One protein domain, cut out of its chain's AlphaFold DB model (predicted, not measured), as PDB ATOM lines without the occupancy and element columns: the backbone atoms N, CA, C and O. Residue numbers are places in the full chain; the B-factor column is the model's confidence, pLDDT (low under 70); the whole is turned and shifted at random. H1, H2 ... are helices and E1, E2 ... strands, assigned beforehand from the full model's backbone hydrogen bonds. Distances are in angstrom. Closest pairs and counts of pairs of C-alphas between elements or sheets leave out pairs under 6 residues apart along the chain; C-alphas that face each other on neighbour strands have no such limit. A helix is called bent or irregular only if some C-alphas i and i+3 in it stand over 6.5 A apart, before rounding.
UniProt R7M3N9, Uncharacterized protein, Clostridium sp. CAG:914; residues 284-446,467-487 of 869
ATOM      1  N   GLU A 284     152.915 143.977 130.092       94.56
ATOM      2  CA  GLU A 284     151.483 143.717 130.279       94.56
ATOM      3  C   GLU A 284     150.843 144.808 131.140       94.56
ATOM      4  O   GLU A 284     149.753 145.299 130.830       94.56
ATOM      5  N   LYS A 285     151.536 145.235 132.207       94.19
ATOM      6  CA  LYS A 285     151.023 146.310 133.046       94.19
ATOM      7  C   LYS A 285     150.966 147.633 132.302       94.19
ATOM      8  O   LYS A 285     149.947 148.316 132.374       94.19
ATOM      9  N   GLU A 286     152.026 147.996 131.590       95.31
ATOM     10  CA  GLU A 286     152.063 149.237 130.824       95.31
ATOM     11  C   GLU A 286     150.911 149.306 129.807       95.31
ATOM     12  O   GLU A 286     150.224 150.327 129.731       95.31
ATOM     13  N   GLU A 287     150.620 148.213 129.097       96.00
ATOM     14  CA  GLU A 287     149.488 148.128 128.165       96.00
ATOM     15  C   GLU A 287     148.135 148.385 128.854       96.00
ATOM     16  O   GLU A 287     147.335 149.208 128.390       96.00
ATOM     17  N   ILE A 288     147.881 147.723 129.989       94.31
ATOM     18  CA  ILE A 288     146.640 147.886 130.765       94.31
ATOM     19  C   ILE A 288     146.519 149.314 131.314       94.31
ATOM     20  O   ILE A 288     145.458 149.938 131.193       94.31
ATOM     21  N   SER A 289     147.596 149.846 131.894       96.19
ATOM     22  CA  SER A 289     147.659 151.200 132.447       96.19
ATOM     23  C   SER A 289     147.386 152.258 131.381       96.19
ATOM     24  O   SER A 289     146.561 153.147 131.596       96.19
ATOM     25  N   ARG A 290     148.008 152.139 130.201       97.25
ATOM     26  CA  ARG A 290     147.775 153.052 129.072       97.25
ATOM     27  C   ARG A 290     146.330 152.991 128.593       97.25
ATOM     28  O   ARG A 290     145.709 154.033 128.394       97.25
ATOM     29  N   LYS A 291     145.751 151.790 128.460       94.81
ATOM     30  CA  LYS A 291     144.336 151.634 128.086       94.81
ATOM     31  C   LYS A 291     143.416 152.364 129.068       94.81
ATOM     32  O   LYS A 291     142.531 153.096 128.635       94.81
ATOM     33  N   ARG A 292     143.645 152.186 130.369       93.06
ATOM     34  CA  ARG A 292     142.866 152.823 131.437       93.06
ATOM     35  C   ARG A 292     143.023 154.343 131.459       93.06
ATOM     36  O   ARG A 292     142.019 155.048 131.504       93.06
ATOM     37  N   ALA A 293     144.247 154.853 131.344       96.31
ATOM     38  CA  ALA A 293     144.504 156.289 131.258       96.31
ATOM     39  C   ALA A 293     143.803 156.935 130.056       96.31
ATOM     40  O   ALA A 293     143.090 157.921 130.223       96.31
ATOM     41  N   ASN A 294     143.890 156.315 128.874       94.88
ATOM     42  CA  ASN A 294     143.242 156.798 127.651       94.88
ATOM     43  C   ASN A 294     141.712 156.909 127.769       94.88
ATOM     44  O   ASN A 294     141.079 157.659 127.024       94.88
ATOM     45  N   GLU A 295     141.080 156.138 128.657       92.31
ATOM     46  CA  GLU A 295     139.652 156.289 128.938       92.31
ATOM     47  C   GLU A 295     139.351 157.530 129.782       92.31
ATOM     48  O   GLU A 295     138.348 158.199 129.526       92.31
ATOM     49  N   LEU A 296     140.213 157.850 130.748       94.06
ATOM     50  CA  LEU A 296     140.081 159.012 131.631       94.06
ATOM     51  C   LEU A 296     140.442 160.320 130.916       94.06
ATOM     52  O   LEU A 296     139.753 161.325 131.080       94.06
ATOM     53  N   GLU A 297     141.436 160.289 130.026       92.81
ATOM     54  CA  GLU A 297     141.820 161.427 129.176       92.81
ATOM     55  C   GLU A 297     140.674 161.902 128.258       92.81
ATOM     56  O   GLU A 297     140.629 163.062 127.858       92.81
ATOM     57  N   LYS A 298     139.676 161.047 127.982       91.62
ATOM     58  CA  LYS A 298     138.456 161.399 127.221       91.62
ATOM     59  C   LYS A 298     137.381 162.103 128.063       91.62
ATOM     60  O   LYS A 298     136.226 162.173 127.648       91.62
ATOM     61  N   GLY A 299     137.733 162.592 129.252       84.06
ATOM     62  CA  GLY A 299     136.830 163.299 130.163       84.06
ATOM     63  C   GLY A 299     136.014 162.389 131.084       84.06
ATOM     64  O   GLY A 299     135.141 162.882 131.801       84.06
ATOM     65  N   LYS A 300     136.279 161.074 131.100       89.44
ATOM     66  CA  LYS A 300     135.717 160.186 132.127       89.44
ATOM     67  C   LYS A 300     136.424 160.438 133.459       89.44
ATOM     68  O   LYS A 300     137.630 160.654 133.499       89.44
ATOM     69  N   LYS A 301     135.675 160.336 134.555       91.25
ATOM     70  CA  LYS A 301     136.233 160.302 135.910       91.25
ATOM     71  C   LYS A 301     136.367 158.860 136.382       91.25
ATOM     72  O   LYS A 301     135.509 158.031 136.072       91.25
ATOM     73  N   LEU A 302     137.412 158.572 137.152       93.81
ATOM     74  CA  LEU A 302     137.504 157.321 137.891       93.81
ATOM     75  C   LEU A 302     136.397 157.290 138.950       93.81
ATOM     76  O   LEU A 302     136.273 158.209 139.757       93.81
ATOM     77  N   ILE A 303     135.610 156.217 138.950       91.56
ATOM     78  CA  ILE A 303     134.623 155.919 139.988       91.56
ATOM     79  C   ILE A 303     135.039 154.601 140.636       91.56
ATOM     80  O   ILE A 303     135.295 153.615 139.937       91.56
ATOM     81  N   LEU A 304     135.116 154.600 141.965       94.00
ATOM     82  CA  LEU A 304     135.332 153.388 142.743       94.00
ATOM     83  C   LEU A 304     134.031 152.585 142.794       94.00
ATOM     84  O   LEU A 304     132.952 153.118 143.069       94.00
ATOM     85  N   GLU A 305     134.126 151.301 142.482       94.31
ATOM     86  CA  GLU A 305     132.997 150.385 142.435       94.31
ATOM     87  C   GLU A 305     133.038 149.409 143.609       94.31
ATOM     88  O   GLU A 305     134.123 149.045 144.064       94.31
ATOM     89  N   PRO A 306     131.874 148.896 144.052       94.62
ATOM     90  CA  PRO A 306     131.847 147.779 144.979       94.62
ATOM     91  C   PRO A 306     132.711 146.616 144.474       94.62
ATOM     92  O   PRO A 306     132.548 146.180 143.326       94.62
ATOM     93  N   GLY A 307     133.617 146.143 145.330       94.69
ATOM     94  CA  GLY A 307     134.625 145.127 145.018       94.69
ATOM     95  C   GLY A 307     136.042 145.666 144.797       94.69
ATOM     96  O   GLY A 307     136.976 144.871 144.802       94.69
ATOM     97  N   ASP A 308     136.221 146.969 144.567       97.00
ATOM     98  CA  ASP A 308     137.559 147.557 144.446       97.00
ATOM     99  C   ASP A 308     138.253 147.648 145.811       97.00
ATOM    100  O   ASP A 308     137.596 147.759 146.849       97.00
ATOM    101  N   PHE A 309     139.584 147.673 145.797       96.88
ATOM    102  CA  PHE A 309     140.420 147.824 146.983       96.88
ATOM    103  C   PHE A 309     141.234 149.111 146.915       96.88
ATOM    104  O   PHE A 309     141.732 149.489 145.852       96.88
ATOM    105  N   ILE A 310     141.401 149.770 148.058       95.44
ATOM    106  CA  ILE A 310     142.210 150.983 148.189       95.44
ATOM    107  C   ILE A 310     143.055 150.952 149.461       95.44
ATOM    108  O   ILE A 310     142.604 150.477 150.502       95.44
ATOM    109  N   ARG A 311     144.287 151.457 149.368       92.44
ATOM    110  CA  ARG A 311     145.238 151.563 150.482       92.44
ATOM    111  C   ARG A 311     146.057 152.845 150.383       92.44
ATOM    112  O   ARG A 311     146.573 153.151 149.318       92.44
ATOM    113  N   ALA A 312     146.262 153.529 151.499       91.56
ATOM    114  CA  ALA A 312     147.243 154.584 151.698       91.56
ATOM    115  C   ALA A 312     148.617 153.958 151.947       91.56
ATOM    116  O   ALA A 312     148.782 153.133 152.844       91.56
ATOM    117  N   ILE A 313     149.611 154.357 151.160       88.12
ATOM    118  CA  ILE A 313     150.987 153.856 151.293       88.12
ATOM    119  C   ILE A 313     151.915 154.857 151.989       88.12
ATOM    120  O   ILE A 313     153.102 154.578 152.149       88.12
ATOM    121  N   GLY A 314     151.389 156.011 152.411       87.81
ATOM    122  CA  GLY A 314     152.139 157.054 153.107       87.81
ATOM    123  C   GLY A 314     152.343 158.315 152.274       87.81
ATOM    124  O   GLY A 314     151.454 158.747 151.534       87.81
ATOM    125  N   TYR A 315     153.522 158.911 152.443       87.31
ATOM    126  CA  TYR A 315     153.981 160.094 151.720       87.31
ATOM    127  C   TYR A 315     155.048 159.709 150.683       87.31
ATOM    128  O   TYR A 315     155.321 158.531 150.443       87.31
ATOM    129  N   ILE A 316     155.647 160.709 150.033       86.50
ATOM    130  CA  ILE A 316     156.596 160.508 148.930       86.50
ATOM    131  C   ILE A 316     157.817 159.640 149.289       86.50
ATOM    132  O   ILE A 316     158.327 158.908 148.445       86.50
ATOM    133  N   ASP A 317     158.262 159.658 150.544       79.31
ATOM    134  CA  ASP A 317     159.382 158.860 151.061       79.31
ATOM    135  C   ASP A 317     159.118 157.343 151.040       79.31
ATOM    136  O   ASP A 317     160.055 156.543 151.022       79.31
ATOM    137  N   CYS A 318     157.850 156.934 150.977       80.06
ATOM    138  CA  CYS A 318     157.446 155.537 150.882       80.06
ATOM    139  C   CYS A 318     157.467 154.989 149.448       80.06
ATOM    140  O   CYS A 318     157.529 153.768 149.249       80.06
ATOM    141  N   VAL A 319     157.399 155.872 148.448       88.00
ATOM    142  CA  VAL A 319     157.067 155.518 147.060       88.00
ATOM    143  C   VAL A 319     158.189 154.743 146.377       88.00
ATOM    144  O   VAL A 319     157.913 153.676 145.835       88.00
ATOM    145  N   GLU A 320     159.445 155.213 146.447       86.38
ATOM    146  CA  GLU A 320     160.595 154.537 145.803       86.38
ATOM    147  C   GLU A 320     160.653 153.059 146.228       86.38
ATOM    148  O   GLU A 320     160.701 152.156 145.391       86.38
ATOM    149  N   SER A 321     160.584 152.810 147.540       83.00
ATOM    150  CA  SER A 321     160.622 151.453 148.094       83.00
ATOM    151  C   SER A 321     159.391 150.625 147.719       83.00
ATOM    152  O   SER A 321     159.552 149.483 147.296       83.00
ATOM    153  N   SER A 322     158.185 151.200 147.795       88.56
ATOM    154  CA  SER A 322     156.935 150.489 147.489       88.56
ATOM    155  C   SER A 322     156.815 150.115 146.012       88.56
ATOM    156  O   SER A 322     156.213 149.097 145.681       88.56
ATOM    157  N   LEU A 323     157.384 150.919 145.109       92.12
ATOM    158  CA  LEU A 323     157.382 150.616 143.682       92.12
ATOM    159  C   LEU A 323     158.460 149.588 143.317       92.12
ATOM    160  O   LEU A 323     158.142 148.612 142.639       92.12
ATOM    161  N   ASN A 324     159.694 149.762 143.807       90.69
ATOM    162  CA  ASN A 324     160.822 148.896 143.447       90.69
ATOM    163  C   ASN A 324     160.802 147.540 144.173       90.69
ATOM    164  O   ASN A 324     161.123 146.512 143.581       90.69
ATOM    165  N   ASN A 325     160.470 147.507 145.465       88.75
ATOM    166  CA  ASN A 325     160.436 146.268 146.256       88.75
ATOM    167  C   ASN A 325     159.050 145.613 146.277       88.75
ATOM    168  O   ASN A 325     158.939 144.468 146.705       88.75
ATOM    169  N   GLY A 326     158.024 146.319 145.795       91.50
ATOM    170  CA  GLY A 326     156.626 146.019 146.082       91.50
ATOM    171  C   GLY A 326     156.179 146.632 147.410       91.50
ATOM    172  O   GLY A 326     156.994 147.049 148.238       91.50
ATOM    173  N   ASN A 327     154.866 146.707 147.616       90.25
ATOM    174  CA  ASN A 327     154.293 147.165 148.874       90.25
ATOM    175  C   ASN A 327     154.128 145.944 149.786       90.25
ATOM    176  O   ASN A 327     153.208 145.155 149.592       90.25
ATOM    177  N   VAL A 328     155.071 145.758 150.709       90.50
ATOM    178  CA  VAL A 328     155.156 144.600 151.616       90.50
ATOM    179  C   VAL A 328     154.826 144.985 153.055       90.50
ATOM    180  O   VAL A 328     154.944 146.155 153.430       90.50
ATOM    181  N   CYS A 329     154.417 144.004 153.856       88.88
ATOM    182  CA  CYS A 329     154.087 144.203 155.263       88.88
ATOM    183  C   CYS A 329     155.310 144.594 156.106       88.88
ATOM    184  O   CYS A 329     156.468 144.428 155.702       88.88
ATOM    185  N   LYS A 330     155.053 145.151 157.294       83.88
ATOM    186  CA  LYS A 330     156.082 145.767 158.149       83.88
ATOM    187  C   LYS A 330     157.178 144.783 158.581       83.88
ATOM    188  O   LYS A 330     158.321 145.197 158.755       83.88
ATOM    189  N   GLU A 331     156.858 143.493 158.707       86.69
ATOM    190  CA  GLU A 331     157.799 142.438 159.102       86.69
ATOM    191  C   GLU A 331     158.927 142.238 158.082       86.69
ATOM    192  O   GLU A 331     160.014 141.789 158.446       86.69
ATOM    193  N   PHE A 332     158.705 142.626 156.823       87.06
ATOM    194  CA  PHE A 332     159.710 142.601 155.759       87.06
ATOM    195  C   PHE A 332     160.332 143.982 155.527       87.06
ATOM    196  O   PHE A 332     160.678 144.340 154.401       87.06
ATOM    197  N   LEU A 333     160.513 144.730 156.624       66.81
ATOM    198  CA  LEU A 333     161.260 145.987 156.695       66.81
ATOM    199  C   LEU A 333     160.695 147.065 155.755       66.81
ATOM    200  O   LEU A 333     161.447 147.659 154.984       66.81
ATOM    201  N   GLY A 334     159.372 147.290 155.825       58.41
ATOM    202  CA  GLY A 334     158.629 148.310 155.067       58.41
ATOM    203  C   GLY A 334     159.249 149.726 155.073       58.41
ATOM    204  O   GLY A 334     160.280 149.965 155.688       58.41
ATOM    205  N   THR A 335     158.612 150.655 154.347       49.66
ATOM    206  CA  THR A 335     159.093 151.973 153.849       49.66
ATOM    207  C   THR A 335     160.208 152.706 154.628       49.66
ATOM    208  O   THR A 335     160.347 152.606 155.841       49.66
ATOM    209  N   PHE A 336     161.001 153.527 153.924       40.53
ATOM    210  CA  PHE A 336     162.239 154.159 154.427       40.53
ATOM    211  C   PHE A 336     162.099 154.932 155.760       40.53
ATOM    212  O   PHE A 336     163.087 155.047 156.481       40.53
ATOM    213  N   LEU A 337     160.903 155.430 156.113       43.09
ATOM    214  CA  LEU A 337     160.631 156.094 157.399       43.09
ATOM    215  C   LEU A 337     159.936 155.217 158.458       43.09
ATOM    216  O   LEU A 337     159.782 155.675 159.586       43.09
ATOM    217  N   GLY A 338     159.546 153.978 158.139       42.38
ATOM    218  CA  GLY A 338     159.339 152.893 159.108       42.38
ATOM    219  C   GLY A 338     158.282 153.085 160.204       42.38
ATOM    220  O   GLY A 338     158.314 152.348 161.184       42.38
ATOM    221  N   LYS A 339     157.348 154.037 160.089       47.47
ATOM    222  CA  LYS A 339     156.317 154.277 161.117       47.47
ATOM    223  C   LYS A 339     155.023 153.538 160.796       47.47
ATOM    224  O   LYS A 339     154.066 154.136 160.313       47.47
ATOM    225  N   SER A 340     155.004 152.238 161.066       51.38
ATOM    226  CA  SER A 340     153.762 151.465 161.181       51.38
ATOM    227  C   SER A 340     153.722 150.827 162.567       51.38
ATOM    228  O   SER A 340     154.076 149.661 162.742       51.38
ATOM    229  N   ASP A 341     153.337 151.625 163.563       49.75
ATOM    230  CA  ASP A 341     153.455 151.270 164.985       49.75
ATOM    231  C   ASP A 341     152.331 150.340 165.482       49.75
ATOM    232  O   ASP A 341     152.437 149.768 166.565       49.75
ATOM    233  N   SER A 342     151.262 150.146 164.700       52.06
ATOM    234  CA  SER A 342     150.220 149.161 165.002       52.06
ATOM    235  C   SER A 342     149.764 148.442 163.744       52.06
ATOM    236  O   SER A 342     149.314 149.077 162.796       52.06
ATOM    237  N   ASP A 343     149.838 147.118 163.783       66.38
ATOM    238  CA  ASP A 343     149.199 146.232 162.820       66.38
ATOM    239  C   ASP A 343     148.459 145.173 163.636       66.38
ATOM    240  O   ASP A 343     149.018 144.610 164.581       66.38
ATOM    241  N   THR A 344     147.182 144.985 163.327       71.25
ATOM    242  CA  THR A 344     146.326 144.026 164.032       71.25
ATOM    243  C   THR A 344     146.250 142.675 163.323       71.25
ATOM    244  O   THR A 344     145.679 141.742 163.891       71.25
ATOM    245  N   THR A 345     146.821 142.570 162.120       83.00
ATOM    246  CA  THR A 345     146.873 141.363 161.297       83.00
ATOM    247  C   THR A 345     148.289 141.207 160.711       83.00
ATOM    248  O   THR A 345     148.532 141.578 159.574       83.00
ATOM    249  N   PRO A 346     149.267 140.663 161.455       87.62
ATOM    250  CA  PRO A 346     150.643 140.615 160.958       87.62
ATOM    251  C   PRO A 346     150.777 139.760 159.694       87.62
ATOM    252  O   PRO A 346     149.961 138.874 159.427       87.62
ATOM    253  N   LEU A 347     151.879 139.953 158.962       91.62
ATOM    254  CA  LEU A 347     152.150 139.275 157.686       91.62
ATOM    255  C   LEU A 347     151.136 139.601 156.586       91.62
ATOM    256  O   LEU A 347     151.015 138.844 155.618       91.62
ATOM    257  N   ASP A 348     150.424 140.715 156.702       92.19
ATOM    258  CA  ASP A 348     149.580 141.227 155.641       92.19
ATOM    259  C   ASP A 348     149.777 142.726 155.431       92.19
ATOM    260  O   ASP A 348     150.508 143.424 156.137       92.19
ATOM    261  N   ILE A 349     149.158 143.206 154.366       90.44
ATOM    262  CA  ILE A 349     148.962 144.620 154.163       90.44
ATOM    263  C   ILE A 349     147.437 144.886 154.194       90.44
ATOM    264  O   ILE A 349     146.681 144.360 153.381       90.44
ATOM    265  N   ASP A 350     146.989 145.782 155.082       90.12
ATOM    266  CA  ASP A 350     145.617 146.340 155.139       90.12
ATOM    267  C   ASP A 350     145.065 147.083 153.883       90.12
ATOM    268  O   ASP A 350     145.521 148.156 153.477       90.12
ATOM    269  N   PHE A 351     143.978 146.592 153.311       92.94
ATOM    270  CA  PHE A 351     143.150 147.283 152.327       92.94
ATOM    271  C   PHE A 351     141.802 147.704 152.911       92.94
ATOM    272  O   PHE A 351     141.195 147.012 153.729       92.94
ATOM    273  N   THR A 352     141.274 148.803 152.383       94.06
ATOM    274  CA  THR A 352     139.842 149.088 152.426       94.06
ATOM    275  C   THR A 352     139.169 148.437 151.220       94.06
ATOM    276  O   THR A 352     139.498 148.772 150.080       94.06
ATOM    277  N   LEU A 353     138.180 147.572 151.456       95.81
ATOM    278  CA  LEU A 353     137.231 147.137 150.429       95.81
ATOM    279  C   LEU A 353     136.136 148.193 150.242       95.81
ATOM    280  O   LEU A 353     135.461 148.590 151.194       95.81
ATOM    281  N   ILE A 354     135.879 148.568 148.993       95.12
ATOM    282  CA  ILE A 354     134.711 149.367 148.627       95.12
ATOM    283  C   ILE A 354     133.477 148.459 148.645       95.12
ATOM    284  O   ILE A 354     133.337 147.560 147.817       95.12
ATOM    285  N   THR A 355     132.568 148.676 149.599       89.31
ATOM    286  CA  THR A 355     131.339 147.869 149.762       89.31
ATOM    287  C   THR A 355     130.096 148.560 149.212       89.31
ATOM    288  O   THR A 355     129.166 147.902 148.742       89.31
ATOM    289  N   LYS A 356     130.072 149.896 149.229       85.81
ATOM    290  CA  LYS A 356     128.968 150.718 148.730       85.81
ATOM    291  C   LYS A 356     129.457 151.603 147.600       85.81
ATOM    292  O   LYS A 356     130.573 152.106 147.623       85.81
ATOM    293  N   LYS A 357     128.592 151.816 146.612       76.06
ATOM    294  CA  LYS A 357     128.865 152.772 145.545       76.06
ATOM    295  C   LYS A 357     128.578 154.178 146.063       76.06
ATOM    296  O   LYS A 357     127.415 154.573 146.116       76.06
ATOM    297  N   ASN A 358     129.622 154.918 146.419       81.81
ATOM    298  CA  ASN A 358     129.520 156.361 146.612       81.81
ATOM    299  C   ASN A 358     129.681 157.094 145.275       81.81
ATOM    300  O   ASN A 358     130.216 156.554 144.304       81.81
ATOM    301  N   THR A 359     129.191 158.329 145.218       76.25
ATOM    302  CA  THR A 359     129.272 159.177 144.020       76.25
ATOM    303  C   THR A 359     130.659 159.767 143.787       76.25
ATOM    304  O   THR A 359     130.943 160.197 142.671       76.25
ATOM    305  N   ASP A 360     131.520 159.768 144.803       87.94
ATOM    306  CA  ASP A 360     132.828 160.418 144.779       87.94
ATOM    307  C   ASP A 360     133.875 159.671 145.624       87.94
ATOM    308  O   ASP A 360     133.552 158.797 146.428       87.94
ATOM    309  N   ILE A 361     135.152 159.975 145.390       93.69
ATOM    310  CA  ILE A 361     136.286 159.273 146.006       93.69
ATOM    311  C   ILE A 361     136.443 159.654 147.484       93.69
ATOM    312  O   ILE A 361     136.806 158.793 148.283       93.69
ATOM    313  N   TYR A 362     136.140 160.901 147.859       94.12
ATOM    314  CA  TYR A 362     136.276 161.374 149.235       94.12
ATOM    315  C   TYR A 362     135.468 160.506 150.208       94.12
ATOM    316  O   TYR A 362     136.046 159.905 151.114       94.12
ATOM    317  N   HIS A 363     134.169 160.326 149.953       91.31
ATOM    318  CA  HIS A 363     133.286 159.541 150.827       91.31
ATOM    319  C   HIS A 363     133.541 158.023 150.768       91.31
ATOM    320  O   HIS A 363     133.025 157.273 151.593       91.31
ATOM    321  N   ASN A 364     134.329 157.535 149.802       90.69
ATOM    322  CA  ASN A 364     134.800 156.147 149.802       90.69
ATOM    323  C   ASN A 364     135.957 155.916 150.789       90.69
ATOM    324  O   ASN A 364     136.162 154.786 151.226       90.69
ATOM    325  N   ILE A 365     136.723 156.962 151.112       91.81
ATOM    326  CA  ILE A 365     137.907 156.882 151.979       91.81
ATOM    327  C   ILE A 365     137.602 157.403 153.384       91.81
ATOM    328  O   ILE A 365     138.158 156.884 154.356       91.81
ATOM    329  N   GLU A 366     136.725 158.401 153.502       90.69
ATOM    330  CA  GLU A 366     136.285 158.951 154.782       90.69
ATOM    331  C   GLU A 366     135.783 157.839 155.716       90.69
ATOM    332  O   GLU A 366     134.940 157.019 155.355       90.69
ATOM    333  N   GLY A 367     136.345 157.781 156.928       84.06
ATOM    334  CA  GLY A 367     135.983 156.778 157.934       84.06
ATOM    335  C   GLY A 367     136.370 155.332 157.589       84.06
ATOM    336  O   GLY A 367     136.022 154.423 158.340       84.06
ATOM    337  N   SER A 368     137.081 155.099 156.482       87.56
ATOM    338  CA  SER A 368     137.575 153.772 156.118       87.56
ATOM    339  C   SER A 368     138.868 153.413 156.869       87.56
ATOM    340  O   SER A 368     139.565 154.316 157.347       87.56
ATOM    341  N   PRO A 369     139.245 152.121 156.931       83.56
ATOM    342  CA  PRO A 369     140.520 151.705 157.516       83.56
ATOM    343  C   PRO A 369     141.745 152.421 156.938       83.56
ATOM    344  O   PRO A 369     142.716 152.644 157.648       83.56
ATOM    345  N   THR A 370     141.670 152.854 155.678       80.88
ATOM    346  CA  THR A 370     142.721 153.615 154.999       80.88
ATOM    347  C   THR A 370     142.515 155.139 155.000       80.88
ATOM    348  O   THR A 370     142.901 155.812 154.046       80.88
ATOM    349  N   GLY A 371     141.892 155.709 156.035       85.38
ATOM    350  CA  GLY A 371     141.535 157.135 156.104       85.38
ATOM    351  C   GLY A 371     142.672 158.159 155.875       85.38
ATOM    352  O   GLY A 371     143.841 157.843 155.665       85.38
ATOM    353  N   PHE A 372     142.339 159.451 155.935       88.06
ATOM    354  CA  PHE A 372     143.253 160.544 155.551       88.06
ATOM    355  C   PHE A 372     144.491 160.731 156.443       88.06
ATOM    356  O   PHE A 372     145.427 161.418 156.043       88.06
ATOM    357  N   GLY A 373     144.522 160.119 157.630       85.50
ATOM    358  CA  GLY A 373     145.667 160.193 158.546       85.50
ATOM    359  C   GLY A 373     146.884 159.368 158.111       85.50
ATOM    360  O   GLY A 373     147.974 159.584 158.633       85.50
ATOM    361  N   PHE A 374     146.718 158.447 157.158       85.00
ATOM    362  CA  PHE A 374     147.768 157.504 156.757       85.00
ATOM    363  C   PHE A 374     148.693 158.019 155.649       85.00
ATOM    364  O   PHE A 374     149.676 157.358 155.330       85.00
ATOM    365  N   GLY A 375     148.412 159.187 155.064       89.25
ATOM    366  CA  GLY A 375     149.261 159.795 154.041       89.25
ATOM    367  C   GLY A 375     148.472 160.467 152.925       89.25
ATOM    368  O   GLY A 375     147.275 160.732 153.042       89.25
ATOM    369  N   ASN A 376     149.163 160.768 151.831       91.81
ATOM    370  CA  ASN A 376     148.590 161.441 150.667       91.81
ATOM    371  C   ASN A 376     148.757 160.670 149.352       91.81
ATOM    372  O   ASN A 376     148.214 161.095 148.331       91.81
ATOM    373  N   VAL A 377     149.451 159.528 149.387       94.12
ATOM    374  CA  VAL A 377     149.592 158.606 148.260       94.12
ATOM    375  C   VAL A 377     148.825 157.324 148.551       94.12
ATOM    376  O   VAL A 377     149.031 156.668 149.573       94.12
ATOM    377  N   TYR A 378     147.957 156.951 147.619       95.38
ATOM    378  CA  TYR A 378     147.093 155.784 147.702       95.38
ATOM    379  C   TYR A 378     147.279 154.898 146.473       95.38
ATOM    380  O   TYR A 378     147.513 155.389 145.371       95.38
ATOM    381  N   VAL A 379     147.123 153.593 146.646       96.19
ATOM    382  CA  VAL A 379     147.104 152.596 145.575       96.19
ATOM    383  C   VAL A 379     145.717 151.978 145.485       96.19
ATOM    384  O   VAL A 379     145.068 151.734 146.504       96.19
ATOM    385  N   ILE A 380     145.256 151.741 144.260       97.56
ATOM    386  CA  ILE A 380     143.945 151.156 143.973       97.56
ATOM    387  C   ILE A 380     144.142 149.854 143.203       97.56
ATOM    388  O   ILE A 380     144.910 149.820 142.240       97.56
ATOM    389  N   LEU A 381     143.413 148.810 143.596       97.56
ATOM    390  CA  LEU A 381     143.273 147.570 142.838       97.56
ATOM    391  C   LEU A 381     141.810 147.422 142.440       97.56
ATOM    392  O   LEU A 381     140.901 147.523 143.265       97.56
ATOM    393  N   LYS A 382     141.575 147.195 141.155       96.25
ATOM    394  CA  LYS A 382     140.243 146.986 140.611       96.25
ATOM    395  C   LYS A 382     139.805 145.550 140.867       96.25
ATOM    396  O   LYS A 382     140.602 144.620 140.779       96.25
ATOM    397  N   LYS A 383     138.513 145.359 141.126       94.38
ATOM    398  CA  LYS A 383     137.928 144.026 141.378       94.38
ATOM    399  C   LYS A 383     138.142 143.006 140.254       94.38
ATOM    400  O   LYS A 383     138.037 141.808 140.483       94.38
ATOM    401  N   ASP A 384     138.374 143.484 139.031       93.06
ATOM    402  CA  ASP A 384     138.617 142.670 137.840       93.06
ATOM    403  C   ASP A 384     140.099 142.315 137.646       93.06
ATOM    404  O   ASP A 384     140.457 141.703 136.639       93.06
ATOM    405  N   ASN A 385     140.965 142.682 138.596       93.31
ATOM    406  CA  ASN A 385     142.379 142.359 138.544       93.31
ATOM    407  C   ASN A 385     142.580 140.826 138.598       93.31
ATOM    408  O   ASN A 385     142.223 140.181 139.590       93.31
ATOM    409  N   PRO A 386     143.163 140.212 137.549       91.69
ATOM    410  CA  PRO A 386     143.235 138.754 137.415       91.69
ATOM    411  C   PRO A 386     144.178 138.086 138.429       91.69
ATOM    412  O   PRO A 386     144.114 136.863 138.619       91.69
ATOM    413  N   ASN A 387     145.040 138.875 139.078       94.12
ATOM    414  CA  ASN A 387     146.015 138.393 140.050       94.12
ATOM    415  C   ASN A 387     145.401 138.168 141.438       94.12
ATOM    416  O   ASN A 387     146.077 137.606 142.294       94.12
ATOM    417  N   LEU A 388     144.150 138.576 141.673       96.19
ATOM    418  CA  LEU A 388     143.478 138.399 142.958       96.19
ATOM    419  C   LEU A 388     143.031 136.943 143.168       96.19
ATOM    420  O   LEU A 388     142.478 136.300 142.269       96.19
ATOM    421  N   ASN A 389     143.240 136.441 144.382       96.69
ATOM    422  CA  ASN A 389     142.706 135.186 144.894       96.69
ATOM    423  C   ASN A 389     142.028 135.452 146.244       96.69
ATOM    424  O   ASN A 389     142.701 135.596 147.261       96.69
ATOM    425  N   ILE A 390     140.697 135.560 146.252       97.12
ATOM    426  CA  ILE A 390     139.958 135.864 147.485       97.12
ATOM    427  C   ILE A 390     139.722 134.578 148.276       97.12
ATOM    428  O   ILE A 390     138.999 133.715 147.782       97.12
ATOM    429  N   THR A 391     140.282 134.436 149.478       96.69
ATOM    430  CA  THR A 391     140.181 133.199 150.292       96.69
ATOM    431  C   THR A 391     139.188 133.300 151.448       96.69
ATOM    432  O   THR A 391     138.638 132.280 151.871       96.69
ATOM    433  N   ARG A 392     138.889 134.519 151.908       95.69
ATOM    434  CA  ARG A 392     137.821 134.822 152.872       95.69
ATOM    435  C   ARG A 392     137.031 136.039 152.405       95.69
ATOM    436  O   ARG A 392     137.636 137.039 152.025       95.69
ATOM    437  N   ASP A 393     135.706 135.948 152.401       93.94
ATOM    438  CA  ASP A 393     134.830 137.041 151.974       93.94
ATOM    439  C   ASP A 393     134.626 138.116 153.063       93.94
ATOM    440  O   ASP A 393     135.168 138.029 154.167       93.94
ATOM    441  N   LYS A 394     133.835 139.150 152.741       91.56
ATOM    442  CA  LYS A 394     133.544 140.283 153.640       91.56
ATOM    443  C   LYS A 394     132.777 139.873 154.904       91.56
ATOM    444  O   LYS A 394     132.821 140.589 155.897       91.56
ATOM    445  N   ASP A 395     132.056 138.755 154.838       89.94
ATOM    446  CA  ASP A 395     131.205 138.240 155.908       89.94
ATOM    447  C   ASP A 395     131.965 137.210 156.776       89.94
ATOM    448  O   ASP A 395     131.418 136.689 157.746       89.94
ATOM    449  N   GLY A 396     133.238 136.945 156.451       89.94
ATOM    450  CA  GLY A 396     134.127 136.041 157.178       89.94
ATOM    451  C   GLY A 396     134.114 134.592 156.680       89.94
ATOM    452  O   GLY A 396     134.787 133.748 157.273       89.94
ATOM    453  N   ASN A 397     133.400 134.276 155.594       93.25
ATOM    454  CA  ASN A 397     133.299 132.906 155.088       93.25
ATOM    455  C   ASN A 397     134.480 132.549 154.183       93.25
ATOM    456  O   ASN A 397     134.902 133.342 153.338       93.25
ATOM    457  N   LEU A 398     134.985 131.321 154.312       94.19
ATOM    458  CA  LEU A 398     135.986 130.784 153.391       94.19
ATOM    459  C   LEU A 398     135.367 130.534 152.011       94.19
ATOM    460  O   LEU A 398     134.305 129.923 151.897       94.19
ATOM    461  N   THR A 399     136.060 130.951 150.955       94.69
ATOM    462  CA  THR A 399     135.574 130.811 149.569       94.69
ATOM    463  C   THR A 399     135.879 129.444 148.951       94.69
ATOM    464  O   THR A 399     135.317 129.094 147.915       94.69
ATOM    465  N   GLY A 400     136.781 128.670 149.565       91.19
ATOM    466  CA  GLY A 400     137.256 127.381 149.051       91.19
ATOM    467  C   GLY A 400     138.355 127.481 147.986       91.19
ATOM    468  O   GLY A 400     138.763 126.455 147.440       91.19
ATOM    469  N   ASN A 401     138.849 128.688 147.694       93.25
ATOM    470  CA  ASN A 401     140.002 128.874 146.820       93.25
ATOM    471  C   ASN A 401     141.270 128.260 147.436       93.25
ATOM    472  O   ASN A 401     141.459 128.277 148.650       93.25
ATOM    473  N   LEU A 402     142.124 127.687 146.583       92.06
ATOM    474  CA  LEU A 402     143.371 127.035 146.987       92.06
ATOM    475  C   LEU A 402     144.566 127.975 146.819       92.06
ATOM    476  O   LEU A 402     144.547 128.849 145.950       92.06
ATOM    477  N   TYR A 403     145.632 127.684 147.567       95.38
ATOM    478  CA  TYR A 403     146.905 128.390 147.466       95.38
ATOM    479  C   TYR A 403     147.493 128.334 146.053       95.38
ATOM    480  O   TYR A 403     147.780 127.259 145.511       95.38
ATOM    481  N   ASP A 404     147.719 129.523 145.493       95.31
ATOM    482  CA  ASP A 404     148.364 129.752 144.205       95.31
ATOM    483  C   ASP A 404     149.544 130.730 144.380       95.31
ATOM    484  O   ASP A 404     149.316 131.926 144.569       95.31
ATOM    485  N   PRO A 405     150.807 130.267 144.270       94.81
ATOM    486  CA  PRO A 405     151.991 131.116 144.442       94.81
ATOM    487  C   PRO A 405     152.131 132.214 143.373       94.81
ATOM    488  O   PRO A 405     152.990 133.085 143.491       94.81
ATOM    489  N   SER A 406     151.336 132.169 142.297       93.81
ATOM    490  CA  SER A 406     151.350 133.188 141.245       93.81
ATOM    491  C   SER A 406     150.389 134.354 141.506       93.81
ATOM    492  O   SER A 406     150.495 135.388 140.839       93.81
ATOM    493  N   LYS A 407     149.494 134.226 142.494       95.88
ATOM    494  CA  LYS A 407     148.432 135.190 142.802       95.88
ATOM    495  C   LYS A 407     148.624 135.872 144.156       95.88
ATOM    496  O   LYS A 407     149.391 135.419 144.994       95.88
ATOM    497  N   ILE A 408     147.922 136.987 144.337       96.25
ATOM    498  CA  ILE A 408     147.790 137.692 145.613       96.25
ATOM    499  C   ILE A 408     146.655 137.027 146.382       96.25
ATOM    500  O   ILE A 408     145.524 137.010 145.892       96.25
ATOM    501  N   GLU A 409     146.921 136.526 147.583       97.69
ATOM    502  CA  GLU A 409     145.830 136.205 148.499       97.69
ATOM    503  C   GLU A 409     145.263 137.500 149.081       97.69
ATOM    504  O   GLU A 409     145.999 138.289 149.673       97.69
ATOM    505  N   VAL A 410     143.953 137.688 148.942       97.19
ATOM    506  CA  VAL A 410     143.207 138.787 149.560       97.19
ATOM    507  C   VAL A 410     142.083 138.202 150.412       97.19
ATOM    508  O   VAL A 410     141.389 137.281 149.984       97.19
ATOM    509  N   PHE A 411     141.895 138.693 151.633       96.50
ATOM    510  CA  PHE A 411     140.965 138.077 152.579       96.50
ATOM    511  C   PHE A 411     140.301 139.106 153.497       96.50
ATOM    512  O   PHE A 411     140.922 140.076 153.928       96.50
ATOM    513  N   GLY A 412     139.020 138.901 153.804       94.94
ATOM    514  CA  GLY A 412     138.311 139.702 154.796       94.94
ATOM    515  C   GLY A 412     138.885 139.468 156.193       94.94
ATOM    516  O   GLY A 412     139.095 138.328 156.602       94.94
ATOM    517  N   THR A 413     139.127 140.536 156.955       92.00
ATOM    518  CA  THR A 413     139.636 140.407 158.335       92.00
ATOM    519  C   THR A 413     138.519 140.300 159.376       92.00
ATOM    520  O   THR A 413     138.806 140.104 160.557       92.00
ATOM    521  N   GLN A 414     137.252 140.434 158.965       90.44
ATOM    522  CA  GLN A 414     136.099 140.229 159.836       90.44
ATOM    523  C   GLN A 414     135.961 138.744 160.192       90.44
ATOM    524  O   GLN A 414     135.835 137.881 159.326       90.44
ATOM    525  N   THR A 415     135.988 138.459 161.490       86.94
ATOM    526  CA  THR A 415     135.895 137.118 162.079       86.94
ATOM    527  C   THR A 415     135.067 137.166 163.362       86.94
ATOM    528  O   THR A 415     134.743 138.243 163.868       86.94
ATOM    529  N   GLU A 416     134.789 136.007 163.962       83.31
ATOM    530  CA  GLU A 416     134.188 135.935 165.302       83.31
ATOM    531  C   GLU A 416     135.039 136.632 166.384       83.31
ATOM    532  O   GLU A 416     134.500 137.093 167.389       83.31
ATOM    533  N   LYS A 417     136.362 136.752 166.176       78.25
ATOM    534  CA  LYS A 417     137.291 137.454 167.079       78.25
ATOM    535  C   LYS A 417     137.353 138.975 166.831       78.25
ATOM    536  O   LYS A 417     138.123 139.661 167.501       78.25
ATOM    537  N   GLY A 418     136.554 139.514 165.903       82.62
ATOM    538  CA  GLY A 418     136.465 140.945 165.586       82.62
ATOM    539  C   GLY A 418     136.887 141.287 164.153       82.62
ATOM    540  O   GLY A 418     136.987 140.411 163.297       82.62
ATOM    541  N   GLY A 419     137.136 142.572 163.892       81.00
ATOM    542  CA  GLY A 419     137.394 143.117 162.553       81.00
ATOM    543  C   GLY A 419     136.176 143.838 161.964       81.00
ATOM    544  O   GLY A 419     135.134 143.938 162.610       81.00
ATOM    545  N   TYR A 420     136.321 144.359 160.746       84.94
ATOM    546  CA  TYR A 420     135.291 145.146 160.060       84.94
ATOM    547  C   TYR A 420     135.097 144.650 158.625       84.94
ATOM    548  O   TYR A 420     136.069 144.268 157.979       84.94
ATOM    549  N   GLU A 421     133.871 144.738 158.105       88.94
ATOM    550  CA  GLU A 421     133.496 144.288 156.748       88.94
ATOM    551  C   GLU A 421     134.365 144.925 155.649       88.94
ATOM    552  O   GLU A 421     134.668 144.314 154.623       88.94
ATOM    553  N   THR A 422     134.770 146.177 155.865       91.00
ATOM    554  CA  THR A 422     135.585 146.965 154.936       91.00
ATOM    555  C   THR A 422     137.084 146.791 155.152       91.00
ATOM    556  O   THR A 422     137.846 147.277 154.324       91.00
ATOM    557  N   HIS A 423     137.521 146.099 156.210       91.88
ATOM    558  CA  HIS A 423     138.933 145.887 156.521       91.88
ATOM    559  C   HIS A 423     139.421 144.534 156.002       91.88
ATOM    560  O   HIS A 423     138.946 143.475 156.427       91.88
ATOM    561  N   TRP A 424     140.366 144.571 155.073       94.38
ATOM    562  CA  TRP A 424     140.840 143.414 154.321       94.38
ATOM    563  C   TRP A 424     142.354 143.310 154.392       94.38
ATOM    564  O   TRP A 424     143.022 144.327 154.448       94.38
ATOM    565  N   GLY A 425     142.885 142.096 154.355       94.06
ATOM    566  CA  GLY A 425     144.318 141.838 154.290       94.06
ATOM    567  C   GLY A 425     144.722 141.353 152.904       94.06
ATOM    568  O   GLY A 425     143.970 140.623 152.251       94.06
ATOM    569  N   ALA A 426     145.915 141.730 152.452       95.50
ATOM    570  CA  ALA A 426     146.622 141.031 151.385       95.50
ATOM    571  C   ALA A 426     147.899 140.406 151.948       95.50
ATOM    572  O   ALA A 426     148.778 141.122 152.432       95.50
ATOM    573  N   ARG A 427     147.996 139.074 151.908       95.94
ATOM    574  CA  ARG A 427     149.088 138.341 152.566       95.94
ATOM    575  C   ARG A 427     150.440 138.751 151.988       95.94
ATOM    576  O   ARG A 427     150.618 138.756 150.770       95.94
ATOM    577  N   THR A 428     151.391 139.039 152.871       95.12
ATOM    578  CA  THR A 428     152.772 139.475 152.609       95.12
ATOM    579  C   THR A 428     152.887 140.832 151.905       95.12
ATOM    580  O   THR A 428     153.732 141.646 152.280       95.12
ATOM    581  N   GLY A 429     152.068 141.100 150.887       94.38
ATOM    582  CA  GLY A 429     152.073 142.341 150.130       94.38
ATOM    583  C   GLY A 429     151.600 142.199 148.685       94.38
ATOM    584  O   GLY A 429     151.137 141.149 148.238       94.38
ATOM    585  N   ILE A 430     151.780 143.276 147.920       95.81
ATOM    586  CA  ILE A 430     151.490 143.334 146.483       95.81
ATOM    587  C   ILE A 430     152.703 143.804 145.681       95.81
ATOM    588  O   ILE A 430     153.562 144.539 146.170       95.81
ATOM    589  N   ALA A 431     152.759 143.394 144.417       96.38
ATOM    590  CA  ALA A 431     153.735 143.887 143.462       96.38
ATOM    591  C   ALA A 431     153.295 145.235 142.881       96.38
ATOM    592  O   ALA A 431     152.101 145.521 142.774       96.38
ATOM    593  N   SER A 432     154.242 146.048 142.410       95.62
ATOM    594  CA  SER A 432     153.889 147.325 141.777       95.62
ATOM    595  C   SER A 432     153.120 147.160 140.461       95.62
ATOM    596  O   SER A 432     152.310 148.020 140.119       95.62
ATOM    597  N   SER A 433     153.265 146.028 139.758       96.44
ATOM    598  CA  SER A 433     152.422 145.718 138.590       96.44
ATOM    599  C   SER A 433     150.969 145.363 138.939       96.44
ATOM    600  O   SER A 433     150.098 145.429 138.068       96.44
ATOM    601  N   ASP A 434     150.650 145.064 140.203       96.75
ATOM    602  CA  ASP A 434     149.263 144.838 140.622       96.75
ATOM    603  C   ASP A 434     148.482 146.155 140.774       96.75
ATOM    604  O   ASP A 434     147.261 146.158 140.654       96.75
ATOM    605  N   ILE A 435     149.170 147.283 140.984       97.00
ATOM    606  CA  ILE A 435     148.562 148.595 141.265       97.00
ATOM    607  C   ILE A 435     147.901 149.158 140.012       97.00
ATOM    608  O   ILE A 435     148.570 149.457 139.029       97.00
ATOM    609  N   ASP A 436     146.586 149.324 140.018       97.38
ATOM    610  CA  ASP A 436     145.821 149.738 138.842       97.38
ATOM    611  C   ASP A 436     145.780 151.250 138.636       97.38
ATOM    612  O   ASP A 436     145.813 151.708 137.493       97.38
ATOM    613  N   TYR A 437     145.746 152.001 139.734       98.06
ATOM    614  CA  TYR A 437     145.868 153.455 139.761       98.06
ATOM    615  C   TYR A 437     146.612 153.878 141.023       98.06
ATOM    616  O   TYR A 437     146.499 153.224 142.064       98.06
ATOM    617  N   ILE A 438     147.306 155.009 140.942       98.12
ATOM    618  CA  ILE A 438     147.744 155.760 142.115       98.12
ATOM    619  C   ILE A 438     146.794 156.942 142.288       98.12
ATOM    620  O   ILE A 438     146.498 157.661 141.336       98.12
ATOM    621  N   LEU A 439     146.298 157.137 143.501       97.25
ATOM    622  CA  LEU A 439     145.496 158.289 143.880       97.25
ATOM    623  C   LEU A 439     146.358 159.220 144.738       97.25
ATOM    624  O   LEU A 439     147.000 158.778 145.690       97.25
ATOM    625  N   PHE A 440     146.382 160.502 144.388       96.06
ATOM    626  CA  PHE A 440     147.198 161.514 145.055       96.06
ATOM    627  C   PHE A 440     146.341 162.686 145.535       96.06
ATOM    628  O   PHE A 440     145.444 163.147 144.822       96.06
ATOM    629  N   LYS A 441     146.648 163.194 146.730       92.31
ATOM    630  CA  LYS A 441     146.186 164.503 147.210       92.31
ATOM    631  C   LYS A 441     147.357 165.356 147.675       92.31
ATOM    632  O   LYS A 441     148.410 164.847 148.053       92.31
ATOM    633  N   GLU A 442     147.122 166.655 147.744       91.44
ATOM    634  CA  GLU A 442     148.010 167.553 148.475       91.44
ATOM    635  C   GLU A 442     147.959 167.251 149.982       91.44
ATOM    636  O   GLU A 442     147.074 166.533 150.478       91.44
ATOM    637  N   ARG A 443     148.942 167.746 150.737       89.25
ATOM    638  CA  ARG A 443     149.038 167.471 152.181       89.25
ATOM    639  C   ARG A 443     147.926 168.149 152.976       89.25
ATOM    640  O   ARG A 443     147.571 167.668 154.049       89.25
ATOM    641  N   GLU A 444     147.373 169.219 152.435       90.31
ATOM    642  CA  GLU A 444     146.300 170.005 153.014       90.31
ATOM    643  C   GLU A 444     145.021 169.177 153.174       90.31
ATOM    644  O   GLU A 444     144.769 168.178 152.483       90.31
ATOM    645  N   GLU A 445     144.217 169.576 154.154       91.31
ATOM    646  CA  GLU A 445     142.969 168.903 154.479       91.31
ATOM    647  C   GLU A 445     141.895 169.247 153.442       91.31
ATOM    648  O   GLU A 445     141.708 170.410 153.082       91.31
ATOM    649  N   ILE A 446     141.187 168.227 152.957       93.81
ATOM    650  CA  ILE A 446     140.036 168.398 152.065       93.81
ATOM    651  C   ILE A 446     138.837 168.833 152.914       93.81
ATOM    652  O   ILE A 446     138.567 168.238 153.955       93.81
ATOM    653  N   ASN A 467     154.888 172.522 147.328       82.94
ATOM    654  CA  ASN A 467     155.684 171.324 147.490       82.94
ATOM    655  C   ASN A 467     155.894 170.689 146.105       82.94
ATOM    656  O   ASN A 467     155.237 171.066 145.136       82.94
ATOM    657  N   ASN A 468     156.839 169.756 146.014       89.69
ATOM    658  CA  ASN A 468     157.195 169.106 144.752       89.69
ATOM    659  C   ASN A 468     156.743 167.635 144.695       89.69
ATOM    660  O   ASN A 468     157.215 166.874 143.855       89.69
ATOM    661  N   GLU A 469     155.871 167.186 145.604       91.19
ATOM    662  CA  GLU A 469     155.611 165.755 145.807       91.19
ATOM    663  C   GLU A 469     154.977 165.079 144.598       91.19
ATOM    664  O   GLU A 469     155.358 163.956 144.277       91.19
ATOM    665  N   LEU A 470     154.068 165.758 143.891       93.50
ATOM    666  CA  LEU A 470     153.476 165.209 142.672       93.50
ATOM    667  C   LEU A 470     154.534 164.988 141.581       93.50
ATOM    668  O   LEU A 470     154.525 163.948 140.926       93.50
ATOM    669  N   ALA A 471     155.458 165.934 141.389       93.94
ATOM    670  CA  ALA A 471     156.526 165.786 140.402       93.94
ATOM    671  C   ALA A 471     157.500 164.667 140.798       93.94
ATOM    672  O   ALA A 471     157.884 163.857 139.953       93.94
ATOM    673  N   LEU A 472     157.838 164.566 142.089       93.31
ATOM    674  CA  LEU A 472     158.644 163.466 142.620       93.31
ATOM    675  C   LEU A 472     157.947 162.112 142.418       93.31
ATOM    676  O   LEU A 472     158.581 161.167 141.957       93.31
ATOM    677  N   LEU A 473     156.639 162.022 142.680       95.25
ATOM    678  CA  LEU A 473     155.840 160.810 142.474       95.25
ATOM    679  C   LEU A 473     155.831 160.394 140.998       95.25
ATOM    680  O   LEU A 473     156.095 159.230 140.690       95.25
ATOM    681  N   LYS A 474     155.584 161.342 140.081       96.25
ATOM    682  CA  LYS A 474     155.674 161.105 138.630       96.25
ATOM    683  C   LYS A 474     157.057 160.559 138.256       96.25
ATOM    684  O   LYS A 474     157.148 159.561 137.545       96.25
ATOM    685  N   ASN A 475     158.125 161.166 138.775       94.06
ATOM    686  CA  ASN A 475     159.497 160.746 138.494       94.06
ATOM    687  C   ASN A 475     159.820 159.345 139.048       94.06
ATOM    688  O   ASN A 475     160.479 158.564 138.365       94.06
ATOM    689  N   GLU A 476     159.326 158.975 140.234       93.81
ATOM    690  CA  GLU A 476     159.530 157.624 140.780       93.81
ATOM    691  C   GLU A 476     158.825 156.536 139.965       93.81
ATOM    692  O   GLU A 476     159.400 155.466 139.763       93.81
ATOM    693  N   ILE A 477     157.635 156.809 139.419       95.94
ATOM    694  CA  ILE A 477     156.965 155.884 138.489       95.94
ATOM    695  C   ILE A 477     157.820 155.679 137.233       95.94
ATOM    696  O   ILE A 477     158.036 154.546 136.802       95.94
ATOM    697  N   VAL A 478     158.360 156.759 136.663       94.81
ATOM    698  CA  VAL A 478     159.221 156.687 135.472       94.81
ATOM    699  C   VAL A 478     160.502 155.902 135.775       94.81
ATOM    700  O   VAL A 478     160.838 154.979 135.033       94.81
ATOM    701  N   LYS A 479     161.162 156.173 136.909       92.81
ATOM    702  CA  LYS A 479     162.343 155.425 137.378       92.81
ATOM    703  C   LYS A 479     162.064 153.949 137.665       92.81
ATOM    704  O   LYS A 479     163.004 153.149 137.651       92.81
ATOM    705  N   ASN A 480     160.817 153.584 137.965       92.50
ATOM    706  CA  ASN A 480     160.408 152.192 138.139       92.50
ATOM    707  C   ASN A 480     160.227 151.454 136.800       92.50
ATOM    708  O   ASN A 480     160.202 150.229 136.785       92.50
ATOM    709  N   GLY A 481     160.146 152.167 135.673       92.19
ATOM    710  CA  GLY A 481     160.270 151.588 134.331       92.19
ATOM    711  C   GLY A 481     158.967 151.234 133.610       92.19
ATOM    712  O   GLY A 481     159.034 150.852 132.444       92.19
ATOM    713  N   PHE A 482     157.795 151.410 134.229       94.25
ATOM    714  CA  PHE A 482     156.489 151.261 133.566       94.25
ATOM    715  C   PHE A 482     155.460 152.264 134.081       94.25
ATOM    716  O   PHE A 482     155.567 152.789 135.187       94.25
ATOM    717  N   TYR A 483     154.451 152.534 133.257       97.62
ATOM    718  CA  TYR A 483     153.431 153.533 133.539       97.62
ATOM    719  C   TYR A 483     152.350 153.020 134.507       97.62
ATOM    720  O   TYR A 483     151.760 151.955 134.302       97.62
ATOM    721  N   ILE A 484     152.049 153.825 135.529       97.75
ATOM    722  CA  ILE A 484     150.877 153.697 136.406       97.75
ATOM    723  C   ILE A 484     150.163 155.061 136.400       97.75
ATOM    724  O   ILE A 484     150.816 156.067 136.688       97.75
ATOM    725  N   PRO A 485     148.859 155.145 136.074       97.81
ATOM    726  CA  PRO A 485     148.170 156.430 136.019       97.81
ATOM    727  C   PRO A 485     148.014 157.030 137.421       97.81
ATOM    728  O   PRO A 485     147.630 156.321 138.355       97.81
ATOM    729  N   ILE A 486     148.254 158.340 137.548       98.31
ATOM    730  CA  ILE A 486     147.962 159.097 138.774       98.31
ATOM    731  C   ILE A 486     146.668 159.881 138.578       98.31
ATOM    732  O   ILE A 486     146.524 160.618 137.597       98.31
ATOM    733  N   ILE A 487     145.750 159.731 139.526       97.38
ATOM    734  CA  ILE A 487     144.441 160.378 139.563       97.38
ATOM    735  C   ILE A 487     144.365 161.278 140.804       97.38
ATOM    736  O   ILE A 487     144.953 160.960 141.838       97.38
TER     737      ILE A 487
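AT A GLANCE: This is residues 284 to 446 and 467 to 487 of the 869 residues of an uncharacterized protein of Clostridium sp. CAG:914 (UniProt R7M3N9). One strongly twisted, curled sheet of seven strands runs through the domain, with helices H2 and H4 side by side near its E3 and E7 end and H1 beyond the E7 edge. Short H3 grazes the sheet, and residues 393 to 407 make a long loop beside the opposite edge, E4. The printed part has 184 residues, 74 of them, under half, in named elements, ordered H1 E1 H2 E2 H3 E3 E4 E5 E6 E7 H4; the class is mixed, helices and strands. The mixed sheet runs E4 E5 E6 E2 E1 E3 E7. The whole is compact, with a radius of gyration of the C-alphas of 15.8 A and spans of 45 by 36 by 35 A.

IN THESE COORDINATES: H1, residues 284 to 296, begins at C-alpha 284 (151.483, 143.717, 130.279) and is 19.1 A long. E1 is residues 309 to 314, 16.1 A. H2, residues 316 to 324, 13.5 A, is only just irregular: C-alphas 317 and 320 are 6.9 A apart. E2 is residues 348 to 353, 14.6 A, H3 362 to 365, E3 377 to 381, E4 388 to 392, E5 408 to 412, E6 423 to 427 and E7 437 to 440. H4, residues 469 to 480, 16.3 A, ends at C-alpha 480 (160.408, 152.192, 138.139).

HOW THE PARTS SIT: E4 and E5 are parallel, with N 389 and O 408 2.8 A apart. The other neighbours are antiparallel: E5 and E6, a hairpin, N 425 and O 411 2.8 A; E6 and E2, N 351 and O 424 2.7 A; E2 and E1, N 352 and O 310 2.8 A; E1 and E3, N 379 and O 311 2.8 A; E3 and E7, N 378 and O 439 2.8 A. E2, H3 and E3 form a split strand-helix-strand unit, two strands of one sheet that follow each other among the strands with a helix between them in the chain and E1 between them in the sheet, and its crossover is right-handed. H2 and H4 touch at a shallow tilt of 14 degrees, the same way, the C-alphas of Glu 320 and Glu 476 being closest at 6.0 A. H2, H3 and H4 only graze the sheet. H1 is not on it; the closest C-alphas of H1 and E7 are those of Ser 289 and Tyr 437, 7.9 A apart. Every O i to N i+4 pair is within hydrogen-bond range in H1 and H4, 3 of 5 in H2, and H3 is too short for such a pair.

THE WHOLE: The C-alphas farthest apart are those of Gly 400 and Asn 467, 47.7 A. Residues 447 to 466 are not printed, and C-alphas 446 and 467 are 16.6 A apart across this cut. The long links are H1 to E1, H2 to E2, H3 to E3 and E4 to E5. The mean pLDDT of the printed part is 89.4; residues 333 to 343 are under 70.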